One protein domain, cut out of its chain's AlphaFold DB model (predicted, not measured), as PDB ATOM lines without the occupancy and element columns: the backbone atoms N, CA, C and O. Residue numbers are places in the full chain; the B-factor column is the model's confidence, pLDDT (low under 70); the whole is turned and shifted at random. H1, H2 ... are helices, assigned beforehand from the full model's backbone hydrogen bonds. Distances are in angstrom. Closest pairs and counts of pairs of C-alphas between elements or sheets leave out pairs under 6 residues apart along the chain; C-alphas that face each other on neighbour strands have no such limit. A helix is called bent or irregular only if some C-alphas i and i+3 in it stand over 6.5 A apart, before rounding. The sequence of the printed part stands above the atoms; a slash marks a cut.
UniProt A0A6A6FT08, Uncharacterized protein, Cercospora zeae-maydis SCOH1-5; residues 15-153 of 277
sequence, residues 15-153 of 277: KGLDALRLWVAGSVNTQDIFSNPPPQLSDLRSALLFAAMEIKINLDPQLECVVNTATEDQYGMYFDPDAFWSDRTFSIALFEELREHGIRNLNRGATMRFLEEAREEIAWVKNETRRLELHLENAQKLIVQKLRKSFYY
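What this domain is: This is residues 15 to 153 of the 277 residues of an uncharacterized protein of Cercospora zeae-maydis SCOH1-5 (UniProt A0A6A6FT08). Two long helices, H6 and the bent H3, run side by side the same way and make the long axis. Near the end where both begin, H1 packs on them and H5 packs on H3a, while the stretch with H4 returns along the pair. The 139 printed residues hold six named helices, H1 to H6 in chain order, and no named strand: all helix. The whole is loose, with a radius of gyration of the C-alphas of 18.5 A, and spans 59 by 31 by 19 A.

How they stand to each other: H3, residues 41 to 70, was assigned as one helix by its hydrogen bonds but is bent, C-alphas 57 and 60 being 6.8 A apart; its arms are H3a, residues 41 to 57, and H3b, residues 60 to 70. H6, residues 108 to 144, touches H3a at a shallow tilt of 26 degrees, with residues 108 to 122 alone; the closest C-alphas are those of Leu 48 and Leu 115, 5.7 A. With residues 125 to 136 alone it touches H3b, closest at Leu 63 and Thr 129, C-alphas 5.5 A apart. H1, residues 15 to 24, touches H3a, C-alphas of Leu 17 and Asp 43 closest at 5.0 A. H5, residues 92 to 105, is irregular, C-alphas 97 and 100 being 9.3 A apart; it touches H3a, running opposite ways, C-alphas of Arg 45 and Arg 104 closest at 5.9 A. H2, residues 31 to 34, is close to H1 but not clearly touching, and H4, residues 81 to 85, touches no helix. Every O i to N i+4 pair is within hydrogen-bond range in H1, H3a, H3b, H4 and H6, and 8 of 10 in H5; H2 is too short for one.

Where its parts are: H6 is 53.8 A long, from C-alpha 108 at (26.237, 20.481, 13.104) to C-alpha 144 at (56.037, 61.567, -4.599). H3a is 24.0 A long.

The domain as a whole: The C-alphas of Pro 37 and Lys 146, the two farthest apart, are 59.5 A apart. The printed part has no cut. Residues 29 to 32 and 36 have pLDDT under 70.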
ATOM      1  N   LYS A  15      27.973  19.692  -5.675       81.50
ATOM      2  CA  LYS A  15      27.082  20.865  -5.776       81.50
ATOM      3  C   LYS A  15      26.690  21.484  -4.427       81.50
ATOM      4  O   LYS A  15      26.583  22.704  -4.330       81.50
ATOM      5  N   GLY A  16      26.464  20.659  -3.400       84.06
ATOM      6  CA  GLY A  16      26.170  21.136  -2.043       84.06
ATOM      7  C   GLY A  16      27.372  21.822  -1.388       84.06
ATOM      8  O   GLY A  16      27.241  22.894  -0.799       84.06
ATOM      9  N   LEU A  17      28.558  21.241  -1.556       88.38
ATOM     10  CA  LEU A  17      29.821  21.798  -1.089       88.38
ATOM     11  C   LEU A  17      30.205  23.079  -1.844       88.38
ATOM     12  O   LEU A  17      30.628  24.039  -1.211       88.38
ATOM     13  N   ASP A  18      30.007  23.139  -3.159       88.94
ATOM     14  CA  ASP A  18      30.270  24.328  -3.977       88.94
ATOM     15  C   ASP A  18      29.362  25.499  -3.583       88.94
ATOM     16  O   ASP A  18      29.827  26.634  -3.466       88.94
ATOM     17  N   ALA A  19      28.087  25.233  -3.282       87.81
ATOM     18  CA  ALA A  19      27.193  26.251  -2.735       87.81
ATOM     19  C   ALA A  19      27.710  26.802  -1.393       87.81
ATOM     20  O   ALA A  19      27.689  28.015  -1.171       87.81
ATOM     21  N   LEU A  20      28.227  25.931  -0.518       89.75
ATOM     22  CA  LEU A  20      28.838  26.343   0.747       89.75
ATOM     23  C   LEU A  20      30.144  27.117   0.537       89.75
ATOM     24  O   LEU A  20      30.331  28.144   1.182       89.75
ATOM     25  N   ARG A  21      31.018  26.686  -0.382       92.19
ATOM     26  CA  ARG A  21      32.251  27.408  -0.746       92.19
ATOM     27  C   ARG A  21      31.936  28.837  -1.191       92.19
ATOM     28  O   ARG A  21      32.523  29.785  -0.673       92.19
ATOM     29  N   LEU A  22      30.948  29.004  -2.073       90.19
ATOM     30  CA  LEU A  22      30.498  30.314  -2.553       90.19
ATOM     31  C   LEU A  22      29.875  31.176  -1.446       90.19
ATOM     32  O   LEU A  22      30.090  32.391  -1.415       90.19
ATOM     33  N   TRP A  23      29.119  30.567  -0.533       91.38
ATOM     34  CA  TRP A  23      28.545  31.265   0.618       91.38
ATOM     35  C   TRP A  23      29.627  31.754   1.587       91.38
ATOM     36  O   TRP A  23      29.648  32.937   1.937       91.38
ATOM     37  N   VAL A  24      30.570  30.879   1.956       91.38
ATOM     38  CA  VAL A  24      31.721  31.209   2.813       91.38
ATOM     39  C   VAL A  24      32.596  32.281   2.161       91.38
ATOM     40  O   VAL A  24      33.042  33.205   2.834       91.38
ATOM     41  N   ALA A  25      32.797  32.217   0.843       90.00
ATOM     42  CA  ALA A  25      33.560  33.221   0.107       90.00
ATOM     43  C   ALA A  25      32.900  34.613   0.090       90.00
ATOM     44  O   ALA A  25      33.576  35.584  -0.268       90.00
ATOM     45  N   GLY A  26      31.613  34.709   0.455       85.06
ATOM     46  CA  GLY A  26      30.809  35.933   0.417       85.06
ATOM     47  C   GLY A  26      30.158  36.219  -0.940       85.06
ATOM     48  O   GLY A  26      29.543  37.268  -1.108       85.06
ATOM     49  N   SER A  27      30.264  35.300  -1.906       84.19
ATOM     50  CA  SER A  27      29.686  35.448  -3.251       84.19
ATOM     51  C   SER A  27      28.167  35.270  -3.257       84.19
ATOM     52  O   SER A  27      27.482  35.779  -4.141       84.19
ATOM     53  N   VAL A  28      27.635  34.547  -2.268       80.38
ATOM     54  CA  VAL A  28      26.203  34.298  -2.100       80.38
ATOM     55  C   VAL A  28      25.781  34.683  -0.685       80.38
ATOM     56  O   VAL A  28      26.386  34.254   0.295       80.38
ATOM     57  N   ASN A  29      24.726  35.495  -0.577       69.94
ATOM     58  CA  ASN A  29      24.188  35.980   0.701       69.94
ATOM     59  C   ASN A  29      22.866  35.314   1.105       69.94
ATOM     60  O   ASN A  29      22.338  35.616   2.173       69.94
ATOM     61  N   THR A  30      22.313  34.437   0.268       66.69
ATOM     62  CA  THR A  30      20.999  33.836   0.499       66.69
ATOM     63  C   THR A  30      21.052  32.768   1.592       66.69
ATOM     64  O   THR A  30      21.875  31.855   1.564       66.69
ATOM     65  N   GLN A  31      20.133  32.872   2.557       63.75
ATOM     66  CA  GLN A  31      19.904  31.858   3.597       63.75
ATOM     67  C   GLN A  31      19.239  30.583   3.042       63.75
ATOM     68  O   GLN A  31      19.197  29.554   3.719       63.75
ATOM     69  N   ASP A  32      18.770  30.626   1.792       66.00
ATOM     70  CA  ASP A  32      18.093  29.521   1.108       66.00
ATOM     71  C   ASP A  32      18.947  28.248   1.040       66.00
ATOM     72  O   ASP A  32      18.399  27.147   1.077       66.00
ATOM     73  N   ILE A  33      20.281  28.388   1.044       75.00
ATOM     74  CA  ILE A  33      21.236  27.267   1.036       75.00
ATOM     75  C   ILE A  33      21.009  26.331   2.231       75.00
ATOM     76  O   ILE A  33      21.268  25.139   2.122       75.00
ATOM     77  N   PHE A  34      20.493  26.835   3.356       80.69
ATOM     78  CA  PHE A  34      20.278  26.046   4.573       80.69
ATOM     79  C   PHE A  34      18.863  25.482   4.720       80.69
ATOM     80  O   PHE A  34      18.626  24.703   5.642       80.69
ATOM     81  N   SER A  35      17.933  25.857   3.838       73.56
ATOM     82  CA  SER A  35      16.501  25.690   4.095       73.56
ATOM     83  C   SER A  35      15.870  24.498   3.370       73.56
ATOM     84  O   SER A  35      14.997  23.860   3.955       73.56
ATOM     85  N   ASN A  36      16.263  24.164   2.126       66.94
ATOM     86  CA  ASN A  36      15.649  23.031   1.411       66.94
ATOM     87  C   ASN A  36      16.387  22.571   0.118       66.94
ATOM     88  O   ASN A  36      16.330  23.288  -0.883       66.94
ATOM     89  N   PRO A  37      16.985  21.361   0.064       73.25
ATOM     90  CA  PRO A  37      17.342  20.518   1.200       73.25
ATOM     91  C   PRO A  37      18.501  21.146   1.993       73.25
ATOM     92  O   PRO A  37      19.374  21.782   1.400       73.25
ATOM     93  N   PRO A  38      18.544  20.971   3.324       82.88
ATOM     94  CA  PRO A  38      19.659  21.461   4.121       82.88
ATOM     95  C   PRO A  38      20.967  20.759   3.715       82.88
ATOM     96  O   PRO A  38      20.952  19.576   3.361       82.88
ATOM     97  N   PRO A  39      22.122  21.442   3.817       86.56
ATOM     98  CA  PRO A  39      23.402  20.876   3.422       86.56
ATOM     99  C   PRO A  39      23.752  19.689   4.314       86.56
ATOM    100  O   PRO A  39      23.476  19.692   5.526       86.56
ATOM    101  N   GLN A  40      24.382  18.677   3.719       90.81
ATOM    102  CA  GLN A  40      24.835  17.509   4.459       90.81
ATOM    103  C   GLN A  40      25.925  17.908   5.455       90.81
ATOM    104  O   GLN A  40      26.709  18.831   5.228       90.81
ATOM    105  N   LEU A  41      25.992  17.207   6.588       92.06
ATOM    106  CA  LEU A  41      26.988  17.510   7.616       92.06
ATOM    107  C   LEU A  41      28.425  17.277   7.118       92.06
ATOM    108  O   LEU A  41      29.337  17.993   7.521       92.06
ATOM    109  N   SER A  42      28.621  16.305   6.224       91.88
ATOM    110  CA  SER A  42      29.884  16.092   5.510       91.88
ATOM    111  C   SER A  42      30.314  17.332   4.731       91.88
ATOM    112  O   SER A  42      31.472  17.731   4.828       91.88
ATOM    113  N   ASP A  43      29.385  17.968   4.019       91.75
ATOM    114  CA  ASP A  43      29.663  19.142   3.192       91.75
ATOM    115  C   ASP A  43      29.976  20.354   4.067       91.75
ATOM    116  O   ASP A  43      30.925  21.076   3.788       91.75
ATOM    117  N   LEU A  44      29.257  20.527   5.182       93.00
ATOM    118  CA  LEU A  44      29.550  21.572   6.170       93.00
ATOM    119  C   LEU A  44      30.960  21.424   6.759       93.00
ATOM    120  O   LEU A  44      31.711  22.392   6.842       93.00
ATOM    121  N   ARG A  45      31.345  20.205   7.155       93.94
ATOM    122  CA  ARG A  45      32.678  19.927   7.717       93.94
ATOM    123  C   ARG A  45      33.780  20.133   6.677       93.94
ATOM    124  O   ARG A  45      34.823  20.694   7.002       93.94
ATOM    125  N   SER A  46      33.540  19.716   5.435       93.38
ATOM    126  CA  SER A  46      34.461  19.939   4.316       93.38
ATOM    127  C   SER A  46      34.594  21.425   3.984       93.38
ATOM    128  O   SER A  46      35.708  21.914   3.835       93.38
ATOM    129  N   ALA A  47      33.488  22.171   3.943       92.94
ATOM    130  CA  ALA A  47      33.503  23.616   3.740       92.94
ATOM    131  C   ALA A  47      34.292  24.332   4.844       92.94
ATOM    132  O   ALA A  47      35.070  25.231   4.545       92.94
ATOM    133  N   LEU A  48      34.158  23.898   6.103       94.19
ATOM    134  CA  LEU A  48      34.913  24.465   7.222       94.19
ATOM    135  C   LEU A  48      36.415  24.192   7.091       94.19
ATOM    136  O   LEU A  48      37.226  25.084   7.334       94.19
ATOM    137  N   LEU A  49      36.788  22.985   6.660       93.56
ATOM    138  CA  LEU A  49      38.179  22.653   6.361       93.56
ATOM    139  C   LEU A  49      38.736  23.560   5.255       93.56
ATOM    140  O   LEU A  49      39.817  24.121   5.416       93.56
ATOM    141  N   PHE A  50      37.996  23.743   4.158       93.25
ATOM    142  CA  PHE A  50      38.415  24.630   3.071       93.25
ATOM    143  C   PHE A  50      38.482  26.094   3.497       93.25
ATOM    144  O   PHE A  50      39.410  26.785   3.096       93.25
ATOM    145  N   ALA A  51      37.567  26.557   4.349       93.75
ATOM    146  CA  ALA A  51      37.600  27.906   4.903       93.75
ATOM    147  C   ALA A  51      38.859  28.136   5.751       93.75
ATOM    148  O   ALA A  51      39.573  29.112   5.543       93.75
ATOM    149  N   ALA A  52      39.178  27.205   6.656       93.50
ATOM    150  CA  ALA A  52      40.385  27.287   7.474       93.50
ATOM    151  C   ALA A  52      41.665  27.268   6.618       93.50
ATOM    152  O   ALA A  52      42.591  28.038   6.871       93.50
ATOM    153  N   MET A  53      41.702  26.425   5.579       92.06
ATOM    154  CA  MET A  53      42.816  26.365   4.627       92.06
ATOM    155  C   MET A  53      42.938  27.652   3.808       92.06
ATOM    156  O   MET A  53      44.046  28.152   3.643       92.06
ATOM    157  N   GLU A  54      41.824  28.216   3.341       94.00
ATOM    158  CA  GLU A  54      41.813  29.479   2.598       94.00
ATOM    159  C   GLU A  54      42.399  30.616   3.429       94.00
ATOM    160  O   GLU A  54      43.266  31.348   2.952       94.00
ATOM    161  N   ILE A  55      41.966  30.739   4.683       92.75
ATOM    162  CA  ILE A  55      42.473  31.776   5.574       92.75
ATOM    163  C   ILE A  55      43.977  31.573   5.802       92.75
ATOM    164  O   ILE A  55      44.766  32.468   5.523       92.75
ATOM    165  N   LYS A  56      44.387  30.378   6.238       92.25
ATOM    166  CA  LYS A  56      45.773  30.103   6.630       92.25
ATOM    167  C   LYS A  56      46.773  30.154   5.472       92.25
ATOM    168  O   LYS A  56      47.898  30.603   5.655       92.25
ATOM    169  N   ILE A  57      46.421  29.596   4.315       92.06
ATOM    170  CA  ILE A  57      47.376  29.368   3.217       92.06
ATOM    171  C   ILE A  57      47.349  30.513   2.210       92.06
ATOM    172  O   ILE A  57      48.384  30.821   1.622       92.06
ATOM    173  N   ASN A  58      46.189  31.140   2.005       92.25
ATOM    174  CA  ASN A  58      46.034  32.184   1.000       92.25
ATOM    175  C   ASN A  58      45.904  33.569   1.639       92.25
ATOM    176  O   ASN A  58      46.725  34.437   1.358       92.25
ATOM    177  N   LEU A  59      44.896  33.789   2.485       92.62
ATOM    178  CA  LEU A  59      44.518  35.145   2.896       92.62
ATOM    179  C   LEU A  59      45.471  35.765   3.925       92.62
ATOM    180  O   LEU A  59      45.893  36.903   3.728       92.62
ATOM    181  N   ASP A  60      45.838  35.037   4.982       91.69
ATOM    182  CA  ASP A  60      46.760  35.532   6.011       91.69
ATOM    183  C   ASP A  60      48.138  35.865   5.408       91.69
ATOM    184  O   ASP A  60      48.576  37.006   5.567       91.69
ATOM    185  N   PRO A  61      48.784  34.982   4.613       91.94
ATOM    186  CA  PRO A  61      50.059  35.314   3.976       91.94
ATOM    187  C   PRO A  61      49.968  36.489   2.995       91.94
ATOM    188  O   PRO A  61      50.912  37.270   2.870       91.94
ATOM    189  N   GLN A  62      48.844  36.636   2.284       92.00
ATOM    190  CA  GLN A  62      48.617  37.795   1.417       92.00
ATOM    191  C   GLN A  62      48.531  39.085   2.232       92.00
ATOM    192  O   GLN A  62      49.185  40.066   1.883       92.00
ATOM    193  N   LEU A  63      47.762  39.085   3.322       91.44
ATOM    194  CA  LEU A  63      47.627  40.252   4.184       91.44
ATOM    195  C   LEU A  63      48.961  40.612   4.850       91.44
ATOM    196  O   LEU A  63      49.340  41.780   4.843       91.44
ATOM    197  N   GLU A  64      49.705  39.625   5.351       91.38
ATOM    198  CA  GLU A  64      51.052  39.816   5.899       91.38
ATOM    199  C   GLU A  64      52.009  40.422   4.870       91.38
ATOM    200  O   GLU A  64      52.748  41.350   5.192       91.38
ATOM    201  N   CYS A  65      51.975  39.951   3.621       91.12
ATOM    202  CA  CYS A  65      52.780  40.516   2.541       91.12
ATOM    203  C   CYS A  65      52.470  42.005   2.334       91.12
ATOM    204  O   CYS A  65      53.385  42.830   2.325       91.12
ATOM    205  N   VAL A  66      51.185  42.368   2.252       91.38
ATOM    206  CA  VAL A  66      50.771  43.768   2.085       91.38
ATOM    207  C   VAL A  66      51.153  44.608   3.304       91.38
ATOM    208  O   VAL A  66      51.637  45.722   3.129       91.38
ATOM    209  N   VAL A  67      50.997  44.093   4.527       90.31
ATOM    210  CA  VAL A  67      51.422  44.783   5.758       90.31
ATOM    211  C   VAL A  67      52.935  45.004   5.773       90.31
ATOM    212  O   VAL A  67      53.381  46.113   6.061       90.31
ATOM    213  N   ASN A  68      53.732  44.006   5.399       89.81
ATOM    214  CA  ASN A  68      55.186  44.142   5.326       89.81
ATOM    215  C   ASN A  68      55.590  45.208   4.300       89.81
ATOM    216  O   ASN A  68      56.358  46.111   4.628       89.81
ATOM    217  N   THR A  69      55.005  45.183   3.098       88.69
ATOM    218  CA  THR A  69      55.217  46.237   2.094       88.69
ATOM    219  C   THR A  69      54.779  47.604   2.613       88.69
ATOM    220  O   THR A  69      55.459  48.602   2.397       88.69
ATOM    221  N   ALA A  70      53.669  47.667   3.348       87.06
ATOM    222  CA  ALA A  70      53.150  48.900   3.918       87.06
ATOM    223  C   ALA A  70      54.122  49.556   4.911       87.06
ATOM    224  O   ALA A  70      54.141  50.782   5.024       87.06
ATOM    225  N   THR A  71      54.907  48.751   5.635       85.94
ATOM    226  CA  THR A  71      55.900  49.231   6.611       85.94
ATOM    227  C   THR A  71      57.200  49.737   5.988       85.94
ATOM    228  O   THR A  71      58.035  50.287   6.702       85.94
ATOM    229  N   GLU A  72      57.384  49.600   4.673       87.00
ATOM    230  CA  GLU A  72      58.554  50.144   3.988       87.00
ATOM    231  C   GLU A  72      58.555  51.684   4.002       87.00
ATOM    232  O   GLU A  72      57.523  52.341   3.823       87.00
ATOM    233  N   ASP A  73      59.750  52.272   4.117       82.75
ATOM    234  CA  ASP A  73      59.955  53.725   4.232       82.75
ATOM    235  C   ASP A  73      59.293  54.532   3.105       82.75
ATOM    236  O   ASP A  73      58.862  55.668   3.310       82.75
ATOM    237  N   GLN A  74      59.168  53.941   1.912       84.62
ATOM    238  CA  GLN A  74      58.570  54.592   0.746       84.62
ATOM    239  C   GLN A  74      57.077  54.934   0.918       84.62
ATOM    240  O   GLN A  74      56.579  55.826   0.228       84.62
ATOM    241  N   TYR A  75      56.369  54.268   1.837       85.62
ATOM    242  CA  TYR A  75      54.947  54.517   2.104       85.62
ATOM    243  C   TYR A  75      54.700  55.343   3.375       85.62
ATOM    244  O   TYR A  75      53.606  55.897   3.535       85.62
ATOM    245  N   GLY A  76      55.694  55.467   4.264       82.94
ATOM    246  CA  GLY A  76      55.619  56.297   5.473       82.94
ATOM    247  C   GLY A  76      54.465  55.924   6.414       82.94
ATOM    248  O   GLY A  76      53.881  56.803   7.057       82.94
ATOM    249  N   MET A  77      54.066  54.652   6.451       89.19
ATOM    250  CA  MET A  77      52.985  54.189   7.316       89.19
ATOM    251  C   MET A  77      53.496  53.955   8.742       89.19
ATOM    252  O   MET A  77      54.450  53.219   8.963       89.19
ATOM    253  N   TYR A  78      52.802  54.527   9.720       87.06
ATOM    254  CA  TYR A  78      52.888  54.126  11.118       87.06
ATOM    255  C   TYR A  78      51.816  53.083  11.410       87.06
ATOM    256  O   TYR A  78      50.629  53.302  11.139       87.06
ATOM    257  N   PHE A  79      52.251  51.968  11.983       82.94
ATOM    258  CA  PHE A  79      51.438  50.788  12.210       82.94
ATOM    259  C   PHE A  79      51.793  50.145  13.542       82.94
ATOM    260  O   PHE A  79      52.960  50.101  13.922       82.94
ATOM    261  N   ASP A  80      50.762  49.687  14.243       82.38
ATOM    262  CA  ASP A  80      50.874  48.918  15.476       82.38
ATOM    263  C   ASP A  80      50.476  47.463  15.161       82.38
ATOM    264  O   ASP A  80      49.282  47.196  14.979       82.38
ATOM    265  N   PRO A  81      51.449  46.541  15.029       77.94
ATOM    266  CA  PRO A  81      51.177  45.145  14.695       77.94
ATOM    267  C   PRO A  81      50.284  44.443  15.711       77.94
ATOM    268  O   PRO A  81      49.431  43.644  15.323       77.94
ATOM    269  N   ASP A  82      50.439  44.763  16.995       79.19
ATOM    270  CA  ASP A  82      49.721  44.078  18.064       79.19
ATOM    271  C   ASP A  82      48.225  44.402  17.989       79.19
ATOM    272  O   ASP A  82      47.382  43.504  18.030       79.19
ATOM    273  N   ALA A  83      47.891  45.675  17.762       76.94
ATOM    274  CA  ALA A  83      46.511  46.126  17.586       76.94
ATOM    275  C   ALA A  83      45.840  45.583  16.308       76.94
ATOM    276  O   ALA A  83      44.614  45.585  16.195       76.94
ATOM    277  N   PHE A  84      46.617  45.142  15.317       80.31
ATOM    278  CA  PHE A  84      46.071  44.651  14.054       80.31
ATOM    279  C   PHE A  84      45.514  43.228  14.158       80.31
ATOM    280  O   PHE A  84      44.450  42.907  13.604       80.31
ATOM    281  N   TRP A  85      46.191  42.390  14.939       80.56
ATOM    282  CA  TRP A  85      45.841  40.982  15.105       80.56
ATOM    283  C   TRP A  85      45.052  40.685  16.389       80.56
ATOM    284  O   TRP A  85      44.408  39.639  16.454       80.56
ATOM    285  N   SER A  86      45.045  41.592  17.376       74.56
ATOM    286  CA  SER A  86      44.488  41.358  18.722       74.56
ATOM    287  C   SER A  86      43.024  40.918  18.763       74.56
ATOM    288  O   SER A  86      42.641  40.148  19.639       74.56
ATOM    289  N   ASP A  87      42.203  41.389  17.823       76.69
ATOM    290  CA  ASP A  87      40.743  41.253  17.908       76.69
ATOM    291  C   ASP A  87      40.193  40.059  17.112       76.69
ATOM    292  O   ASP A  87      38.982  39.950  16.902       76.69
ATOM    293  N   ARG A  88      41.068  39.181  16.609       81.81
ATOM    294  CA  ARG A  88      40.671  38.038  15.783       81.81
ATOM    295  C   ARG A  88      39.792  37.062  16.569       81.81
ATOM    296  O   ARG A  88      40.225  36.482  17.561       81.81
ATOM    297  N   THR A  89      38.567  36.845  16.095       77.12
ATOM    298  CA  THR A  89      37.606  35.914  16.709       77.12
ATOM    299  C   THR A  89      37.801  34.479  16.223       77.12
ATOM    300  O   THR A  89      37.733  33.543  17.018       77.12
ATOM    301  N   PHE A  90      38.092  34.296  14.932       83.81
ATOM    302  CA  PHE A  90      38.331  32.982  14.345       83.81
ATOM    303  C   PHE A  90      39.757  32.493  14.644       83.81
ATOM    304  O   PHE A  90      40.740  33.014  14.114       83.81
ATOM    305  N   SER A  91      39.886  31.476  15.498       84.00
ATOM    306  CA  SER A  91      41.192  30.943  15.905       84.00
ATOM    307  C   SER A  91      41.700  29.874  14.937       84.00
ATOM    308  O   SER A  91      41.263  28.727  14.993       84.00
ATOM    309  N   ILE A  92      42.672  30.216  14.085       84.81
ATOM    310  CA  ILE A  92      43.351  29.227  13.223       84.81
ATOM    311  C   ILE A  92      44.075  28.168  14.058       84.81
ATOM    312  O   ILE A  92      44.001  26.987  13.725       84.81
ATOM    313  N   ALA A  93      44.709  28.568  15.165       85.31
ATOM    314  CA  ALA A  93      45.425  27.658  16.060       85.31
ATOM    315  C   ALA A  93      44.524  26.513  16.556       85.31
ATOM    316  O   ALA A  93      44.932  25.353  16.555       85.31
ATOM    317  N   LEU A  94      43.255  26.807  16.867       86.06
ATOM    318  CA  LEU A  94      42.264  25.787  17.224       86.06
ATOM    319  C   LEU A  94      42.114  24.723  16.121       86.06
ATOM    320  O   LEU A  94      42.063  23.527  16.403       86.06
ATOM    321  N   PHE A  95      42.033  25.136  14.855       87.38
ATOM    322  CA  PHE A  95      41.860  24.210  13.731       87.38
ATOM    323  C   PHE A  95      43.137  23.434  13.398       87.38
ATOM    324  O   PHE A  95      43.054  22.293  12.934       87.38
ATOM    325  N   GLU A  96      44.310  23.996  13.686       84.75
ATOM    326  CA  GLU A  96      45.584  23.277  13.608       84.75
ATOM    327  C   GLU A  96      45.677  22.156  14.647       84.75
ATOM    328  O   GLU A  96      46.148  21.058  14.333       84.75
ATOM    329  N   GLU A  97      45.188  22.408  15.860       86.00
ATOM    330  CA  GLU A  97      45.120  21.417  16.934       86.00
ATOM    331  C   GLU A  97      44.089  20.325  16.634       86.00
ATOM    332  O   GLU A  97      44.391  19.134  16.749       86.00
ATOM    333  N   LEU A  98      42.884  20.716  16.201       83.25
ATOM    334  CA  LEU A  98      41.814  19.780  15.844       83.25
ATOM    335  C   LEU A  98      42.218  18.872  14.678       83.25
ATOM    336  O   LEU A  98      41.859  17.689  14.660       83.25
ATOM    337  N   ARG A  99      42.959  19.418  13.705       86.50
ATOM    338  CA  ARG A  99      43.268  18.778  12.418       86.50
ATOM    339  C   ARG A  99      41.992  18.342  11.681       86.50
ATOM    340  O   ARG A  99      40.859  18.522  12.130       86.50
ATOM    341  N   GLU A 100      42.164  17.711  10.525       85.19
ATOM    342  CA  GLU A 100      41.048  17.205   9.717       85.19
ATOM    343  C   GLU A 100      40.134  16.242  10.499       85.19
ATOM    344  O   GLU A 100      38.912  16.278  10.362       85.19
ATOM    345  N   HIS A 101      40.715  15.397  11.356       84.19
ATOM    346  CA  HIS A 101      39.961  14.399  12.116       84.19
ATOM    347  C   HIS A 101      39.080  15.044  13.194       84.19
ATOM    348  O   HIS A 101      37.931  14.642  13.358       84.19
ATOM    349  N   GLY A 102      39.577  16.071  13.891       84.75
ATOM    350  CA  GLY A 102      38.791  16.821  14.868       84.75
ATOM    351  C   GLY A 102      37.651  17.590  14.208       84.75
ATOM    352  O   GLY A 102      36.519  17.518  14.680       84.75
ATOM    353  N   ILE A 103      37.909  18.229  13.061       86.62
ATOM    354  CA  ILE A 103      36.880  18.942  12.285       86.62
ATOM    355  C   ILE A 103      35.769  17.981  11.842       86.62
ATOM    356  O   ILE A 103      34.583  18.291  11.963       86.62
ATOM    357  N   ARG A 104      36.134  16.775  11.393       88.94
ATOM    358  CA  ARG A 104      35.170  15.740  10.992       88.94
ATOM    359  C   ARG A 104      34.312  15.204  12.136       88.94
ATOM    360  O   ARG A 104      33.269  14.624  11.856       88.94
ATOM    361  N   ASN A 105      34.700  15.421  13.391       90.00
ATOM    362  CA  ASN A 105      33.936  14.997  14.565       90.00
ATOM    363  C   ASN A 105      33.025  16.100  15.128       90.00
ATOM    364  O   ASN A 105      32.219  15.827  16.017       90.00
ATOM    365  N   LEU A 106      33.100  17.329  14.609       91.06
ATOM    366  CA  LEU A 106      32.255  18.434  15.064       91.06
ATOM    367  C   LEU A 106      30.774  18.164  14.775       91.06
ATOM    368  O   LEU A 106      30.416  17.666  13.704       91.06
ATOM    369  N   ASN A 107      29.903  18.502  15.724       92.69
ATOM    370  CA  ASN A 107      28.459  18.451  15.508       92.69
ATOM    371  C   ASN A 107      28.001  19.599  14.589       92.69
ATOM    372  O   ASN A 107      28.718  20.578  14.384       92.69
ATOM    373  N   ARG A 108      26.779  19.494  14.053       91.25
ATOM    374  CA  ARG A 108      26.237  20.481  13.104       91.25
ATOM    375  C   ARG A 108      26.261  21.907  13.658       91.25
ATOM    376  O   ARG A 108      26.674  22.816  12.948       91.25
ATOM    377  N   GLY A 109      25.852  22.091  14.914       90.19
ATOM    378  CA  GLY A 109      25.807  23.407  15.555       90.19
ATOM    379  C   GLY A 109      27.186  24.063  15.662       90.19
ATOM    380  O   GLY A 109      27.341  25.220  15.286       90.19
ATOM    381  N   ALA A 110      28.201  23.316  16.107       90.88
ATOM    382  CA  ALA A 110      29.570  23.816  16.185       90.88
ATOM    383  C   ALA A 110      30.145  24.105  14.793       90.88
ATOM    384  O   ALA A 110      30.741  25.158  14.595       90.88
ATOM    385  N   THR A 111      29.934  23.210  13.820       91.88
ATOM    386  CA  THR A 111      30.397  23.425  12.442       91.88
ATOM    387  C   THR A 111      29.781  24.681  11.830       91.88
ATOM    388  O   THR A 111      30.505  25.472  11.240       91.88
ATOM    389  N   MET A 112      28.474  24.897  12.004       90.50
ATOM    390  CA  MET A 112      27.788  26.099  11.519       90.50
ATOM    391  C   MET A 112      28.325  27.374  12.170       90.50
ATOM    392  O   MET A 112      28.651  28.315  11.456       90.50
ATOM    393  N   ARG A 113      28.495  27.381  13.499       89.31
ATOM    394  CA  ARG A 113      29.059  28.536  14.212       89.31
ATOM    395  C   ARG A 113      30.449  28.895  13.683       89.31
ATOM    396  O   ARG A 113      30.716  30.046  13.369       89.31
ATOM    397  N   PHE A 114      31.323  27.901  13.534       91.94
ATOM    398  CA  PHE A 114      32.666  28.132  13.009       91.94
ATOM    399  C   PHE A 114      32.676  28.546  11.534       91.94
ATOM    400  O   PHE A 114      33.550  29.301  11.127       91.94
ATOM    401  N   LEU A 115      31.721  28.078  10.728       91.62
ATOM    402  CA  LEU A 115      31.565  28.523   9.342       91.62
ATOM    403  C   LEU A 115      31.145  29.993   9.248       91.62
ATOM    404  O   LEU A 115      31.622  30.700   8.365       91.62
ATOM    405  N   GLU A 116      30.271  30.453  10.141       90.06
ATOM    406  CA  GLU A 116      29.886  31.864  10.238       90.06
ATOM    407  C   GLU A 116      31.080  32.732  10.647       90.06
ATOM    408  O   GLU A 116      31.397  33.693   9.947       90.06
ATOM    409  N   GLU A 117      31.799  32.340  11.702       90.38
ATOM    410  CA  GLU A 117      33.028  33.019  12.135       90.38
ATOM    411  C   GLU A 117      34.078  33.058  11.007       90.38
ATOM    412  O   GLU A 117      34.670  34.103  10.743       90.38
ATOM    413  N   ALA A 118      34.271  31.946  10.286       91.81
ATOM    414  CA  ALA A 118      35.196  31.882   9.158       91.81
ATOM    415  C   ALA A 118      34.773  32.811   8.013       91.81
ATOM    416  O   ALA A 118      35.612  33.485   7.420       91.81
ATOM    417  N   ARG A 119      33.477  32.863   7.689       91.69
ATOM    418  CA  ARG A 119      32.936  33.735   6.639       91.69
ATOM    419  C   ARG A 119      33.154  35.210   6.970       91.69
ATOM    420  O   ARG A 119      33.551  35.976   6.093       91.69
ATOM    421  N   GLU A 120      32.900  35.607   8.214       90.94
ATOM    422  CA  GLU A 120      33.155  36.974   8.679       90.94
ATOM    423  C   GLU A 120      34.643  37.320   8.627       90.94
ATOM    424  O   GLU A 120      35.002  38.389   8.130       90.94
ATOM    425  N   GLU A 121      35.506  36.400   9.058       91.88
ATOM    426  CA  GLU A 121      36.957  36.577   9.012       91.88
ATOM    427  C   GLU A 121      37.464  36.700   7.568       91.88
ATOM    428  O   GLU A 121      38.206  37.625   7.251       91.88
ATOM    429  N   ILE A 122      37.013  35.836   6.653       92.81
ATOM    430  CA  ILE A 122      37.366  35.906   5.227       92.81
ATOM    431  C   ILE A 122      36.944  37.247   4.626       92.81
ATOM    432  O   ILE A 122      37.714  37.870   3.890       92.81
ATOM    433  N   ALA A 123      35.723  37.700   4.921       91.81
ATOM    434  CA  ALA A 123      35.227  38.984   4.442       91.81
ATOM    435  C   ALA A 123      36.057  40.148   4.998       91.81
ATOM    436  O   ALA A 123      36.399  41.071   4.252       91.81
ATOM    437  N   TRP A 124      36.410  40.088   6.285       92.69
ATOM    438  CA  TRP A 124      37.254  41.082   6.933       92.69
ATOM    439  C   TRP A 124      38.646  41.128   6.301       92.69
ATOM    440  O   TRP A 124      39.052  42.200   5.862       92.69
ATOM    441  N   VAL A 125      39.332  39.986   6.160       92.62
ATOM    442  CA  VAL A 125      40.687  39.924   5.589       92.62
ATOM    443  C   VAL A 125      40.692  40.447   4.154       92.62
ATOM    444  O   VAL A 125      41.471  41.339   3.837       92.62
ATOM    445  N   LYS A 126      39.770  39.988   3.295       93.06
ATOM    446  CA  LYS A 126      39.668  40.480   1.907       93.06
ATOM    447  C   LYS A 126      39.459  41.995   1.838       93.06
ATOM    448  O   LYS A 126      40.055  42.669   0.996       93.06
ATOM    449  N   ASN A 127      38.591  42.532   2.695       92.62
ATOM    450  CA  ASN A 127      38.332  43.967   2.753       92.62
ATOM    451  C   ASN A 127      39.560  44.737   3.254       92.62
ATOM    452  O   ASN A 127      39.917  45.761   2.677       92.62
ATOM    453  N   GLU A 128      40.212  44.239   4.299       92.50
ATOM    454  CA  GLU A 128      41.357  44.885   4.925       92.50
ATOM    455  C   GLU A 128      42.573  44.914   3.991       92.50
ATOM    456  O   GLU A 128      43.175  45.977   3.841       92.50
ATOM    457  N   THR A 129      42.860  43.814   3.280       93.31
ATOM    458  CA  THR A 129      43.904  43.752   2.243       93.31
ATOM    459  C   THR A 129      43.672  44.823   1.181       93.31
ATOM    460  O   THR A 129      44.519  45.691   0.974       93.31
ATOM    461  N   ARG A 130      42.479  44.838   0.570       93.75
ATOM    462  CA  ARG A 130      42.141  45.805  -0.486       93.75
ATOM    463  C   ARG A 130      42.210  47.246   0.014       93.75
ATOM    464  O   ARG A 130      42.628  48.150  -0.708       93.75
ATOM    465  N   ARG A 131      41.737  47.489   1.236       93.12
ATOM    466  CA  ARG A 131      41.736  48.824   1.830       93.12
ATOM    467  C   ARG A 131      43.164  49.304   2.062       93.12
ATOM    468  O   ARG A 131      43.471  50.443   1.712       93.12
ATOM    469  N   LEU A 132      44.029  48.446   2.598       91.94
ATOM    470  CA  LEU A 132      45.433  48.760   2.821       91.94
ATOM    471  C   LEU A 132      46.150  49.057   1.497       91.94
ATOM    472  O   LEU A 132      46.754  50.119   1.384       91.94
ATOM    473  N   GLU A 133      45.988  48.218   0.470       93.56
ATOM    474  CA  GLU A 133      46.545  48.450  -0.875       93.56
ATOM    475  C   GLU A 133      46.157  49.828  -1.434       93.56
ATOM    476  O   GLU A 133      47.020  50.612  -1.834       93.56
ATOM    477  N   LEU A 134      44.869  50.190  -1.375       93.25
ATOM    478  CA  LEU A 134      44.396  51.504  -1.824       93.25
ATOM    479  C   LEU A 134      45.006  52.657  -1.017       93.25
ATOM    480  O   LEU A 134      45.311  53.720  -1.568       93.25
ATOM    481  N   HIS A 135      45.178  52.484   0.295       91.56
ATOM    482  CA  HIS A 135      45.843  53.485   1.122       91.56
ATOM    483  C   HIS A 135      47.323  53.632   0.769       91.56
ATOM    484  O   HIS A 135      47.802  54.767   0.757       91.56
ATOM    485  N   LEU A 136      48.017  52.542   0.443       91.88
ATOM    486  CA  LEU A 136      49.415  52.563   0.014       91.88
ATOM    487  C   LEU A 136      49.586  53.231  -1.344       91.88
ATOM    488  O   LEU A 136      50.410  54.136  -1.468       91.88
ATOM    489  N   GLU A 137      48.762  52.882  -2.331       92.38
ATOM    490  CA  GLU A 137      48.791  53.525  -3.649       92.38
ATOM    491  C   GLU A 137      48.575  55.041  -3.544       92.38
ATOM    492  O   GLU A 137      49.256  55.838  -4.198       92.38
ATOM    493  N   ASN A 138      47.627  55.462  -2.705       91.38
ATOM    494  CA  ASN A 138      47.358  56.876  -2.469       91.38
ATOM    495  C   ASN A 138      48.489  57.547  -1.680       91.38
ATOM    496  O   ASN A 138      48.886  58.664  -2.013       91.38
ATOM    497  N   ALA A 139      49.032  56.877  -0.660       89.75
ATOM    498  CA  ALA A 139      50.158  57.374   0.123       89.75
ATOM    499  C   ALA A 139      51.377  57.620  -0.770       89.75
ATOM    500  O   ALA A 139      51.936  58.713  -0.741       89.75
ATOM    501  N   GLN A 140      51.722  56.649  -1.615       91.19
ATOM    502  CA  GLN A 140      52.848  56.727  -2.537       91.19
ATOM    503  C   GLN A 140      52.712  57.924  -3.486       91.19
ATOM    504  O   GLN A 140      53.640  58.725  -3.611       91.19
ATOM    505  N   LYS A 141      51.535  58.113  -4.103       92.00
ATOM    506  CA  LYS A 141      51.265  59.263  -4.988       92.00
ATOM    507  C   LYS A 141      51.461  60.598  -4.263       92.00
ATOM    508  O   LYS A 141      52.095  61.503  -4.803       92.00
ATOM    509  N   LEU A 142      50.954  60.717  -3.035       91.62
ATOM    510  CA  LEU A 142      51.058  61.944  -2.241       91.62
ATOM    511  C   LEU A 142      52.483  62.207  -1.731       91.62
ATOM    512  O   LEU A 142      52.890  63.367  -1.651       91.62
ATOM    513  N   ILE A 143      53.247  61.159  -1.416       89.19
ATOM    514  CA  ILE A 143      54.653  61.262  -1.006       89.19
ATOM    515  C   ILE A 143      55.519  61.724  -2.181       89.19
ATOM    516  O   ILE A 143      56.291  62.671  -2.035       89.19
ATOM    517  N   VAL A 144      55.333  61.143  -3.372       90.75
ATOM    518  CA  VAL A 144      56.037  61.567  -4.599       90.75
ATOM    519  C   VAL A 144      55.746  63.036  -4.929       90.75
ATOM    520  O   VAL A 144      56.646  63.780  -5.316       90.75
ATOM    521  N   GLN A 145      54.507  63.486  -4.711       93.88
ATOM    522  CA  GLN A 145      54.103  64.888  -4.874       93.88
ATOM    523  C   GLN A 145      54.540  65.803  -3.714       93.88
ATOM    524  O   GLN A 145      54.275  67.002  -3.754       93.88
ATOM    525  N   LYS A 146      55.212  65.264  -2.686       91.19
ATOM    526  CA  LYS A 146      55.637  65.970  -1.463       91.19
ATOM    527  C   LYS A 146      54.485  66.596  -0.663       91.19
ATOM    528  O   LYS A 146      54.707  67.517   0.119       91.19
ATOM    529  N   LEU A 147      53.265  66.087  -0.828       92.50
ATOM    530  CA  LEU A 147      52.065  66.540  -0.114       92.50
ATOM    531  C   LEU A 147      51.872  65.827   1.230       92.50
ATOM    532  O   LEU A 147      51.118  66.290   2.082       92.50
ATOM    533  N   ARG A 148      52.548  64.694   1.428       88.38
ATOM    534  CA  ARG A 148      52.477  63.879   2.641       88.38
ATOM    535  C   ARG A 148      53.853  63.305   2.950       88.38
ATOM    536  O   ARG A 148      54.593  62.976   2.031       88.38
ATOM    537  N   LYS A 149      54.177  63.170   4.235       87.00
ATOM    538  CA  LYS A 149      55.382  62.459   4.697       87.00
ATOM    539  C   LYS A 149      55.050  61.097   5.298       87.00
ATOM    540  O   LYS A 149      55.782  60.147   5.077       87.00
ATOM    541  N   SER A 150      53.951  61.015   6.042       89.12
ATOM    542  CA  SER A 150      53.563  59.806   6.762       89.12
ATOM    543  C   SER A 150      52.076  59.784   7.117       89.12
ATOM    544  O   SER A 150      51.365  60.777   6.924       89.12
ATOM    545  N   PHE A 151      51.598  58.642   7.614       88.88
ATOM    546  CA  PHE A 151      50.237  58.473   8.124       88.88
ATOM    547  C   PHE A 151      50.089  57.328   9.101       88.88
ATOM    548  O   PHE A 151      50.861  56.383   9.066       88.88
ATOM    549  N   TYR A 152      49.041  57.389   9.914       88.62
ATOM    550  CA  TYR A 152      48.658  56.297  10.795       88.62
ATOM    551  C   TYR A 152      47.549  55.463  10.153       88.62
ATOM    552  O   TYR A 152      46.538  56.018   9.711       88.62
ATOM    553  N   TYR A 153      47.732  54.145  10.109       89.12
ATOM    554  CA  TYR A 153      46.721  53.213   9.622       89.12
ATOM    555  C   TYR A 153      46.007  52.533  10.791       89.12
ATOM    556  O   TYR A 153      46.645  52.084  11.739       89.12
TER     557      TYR A 153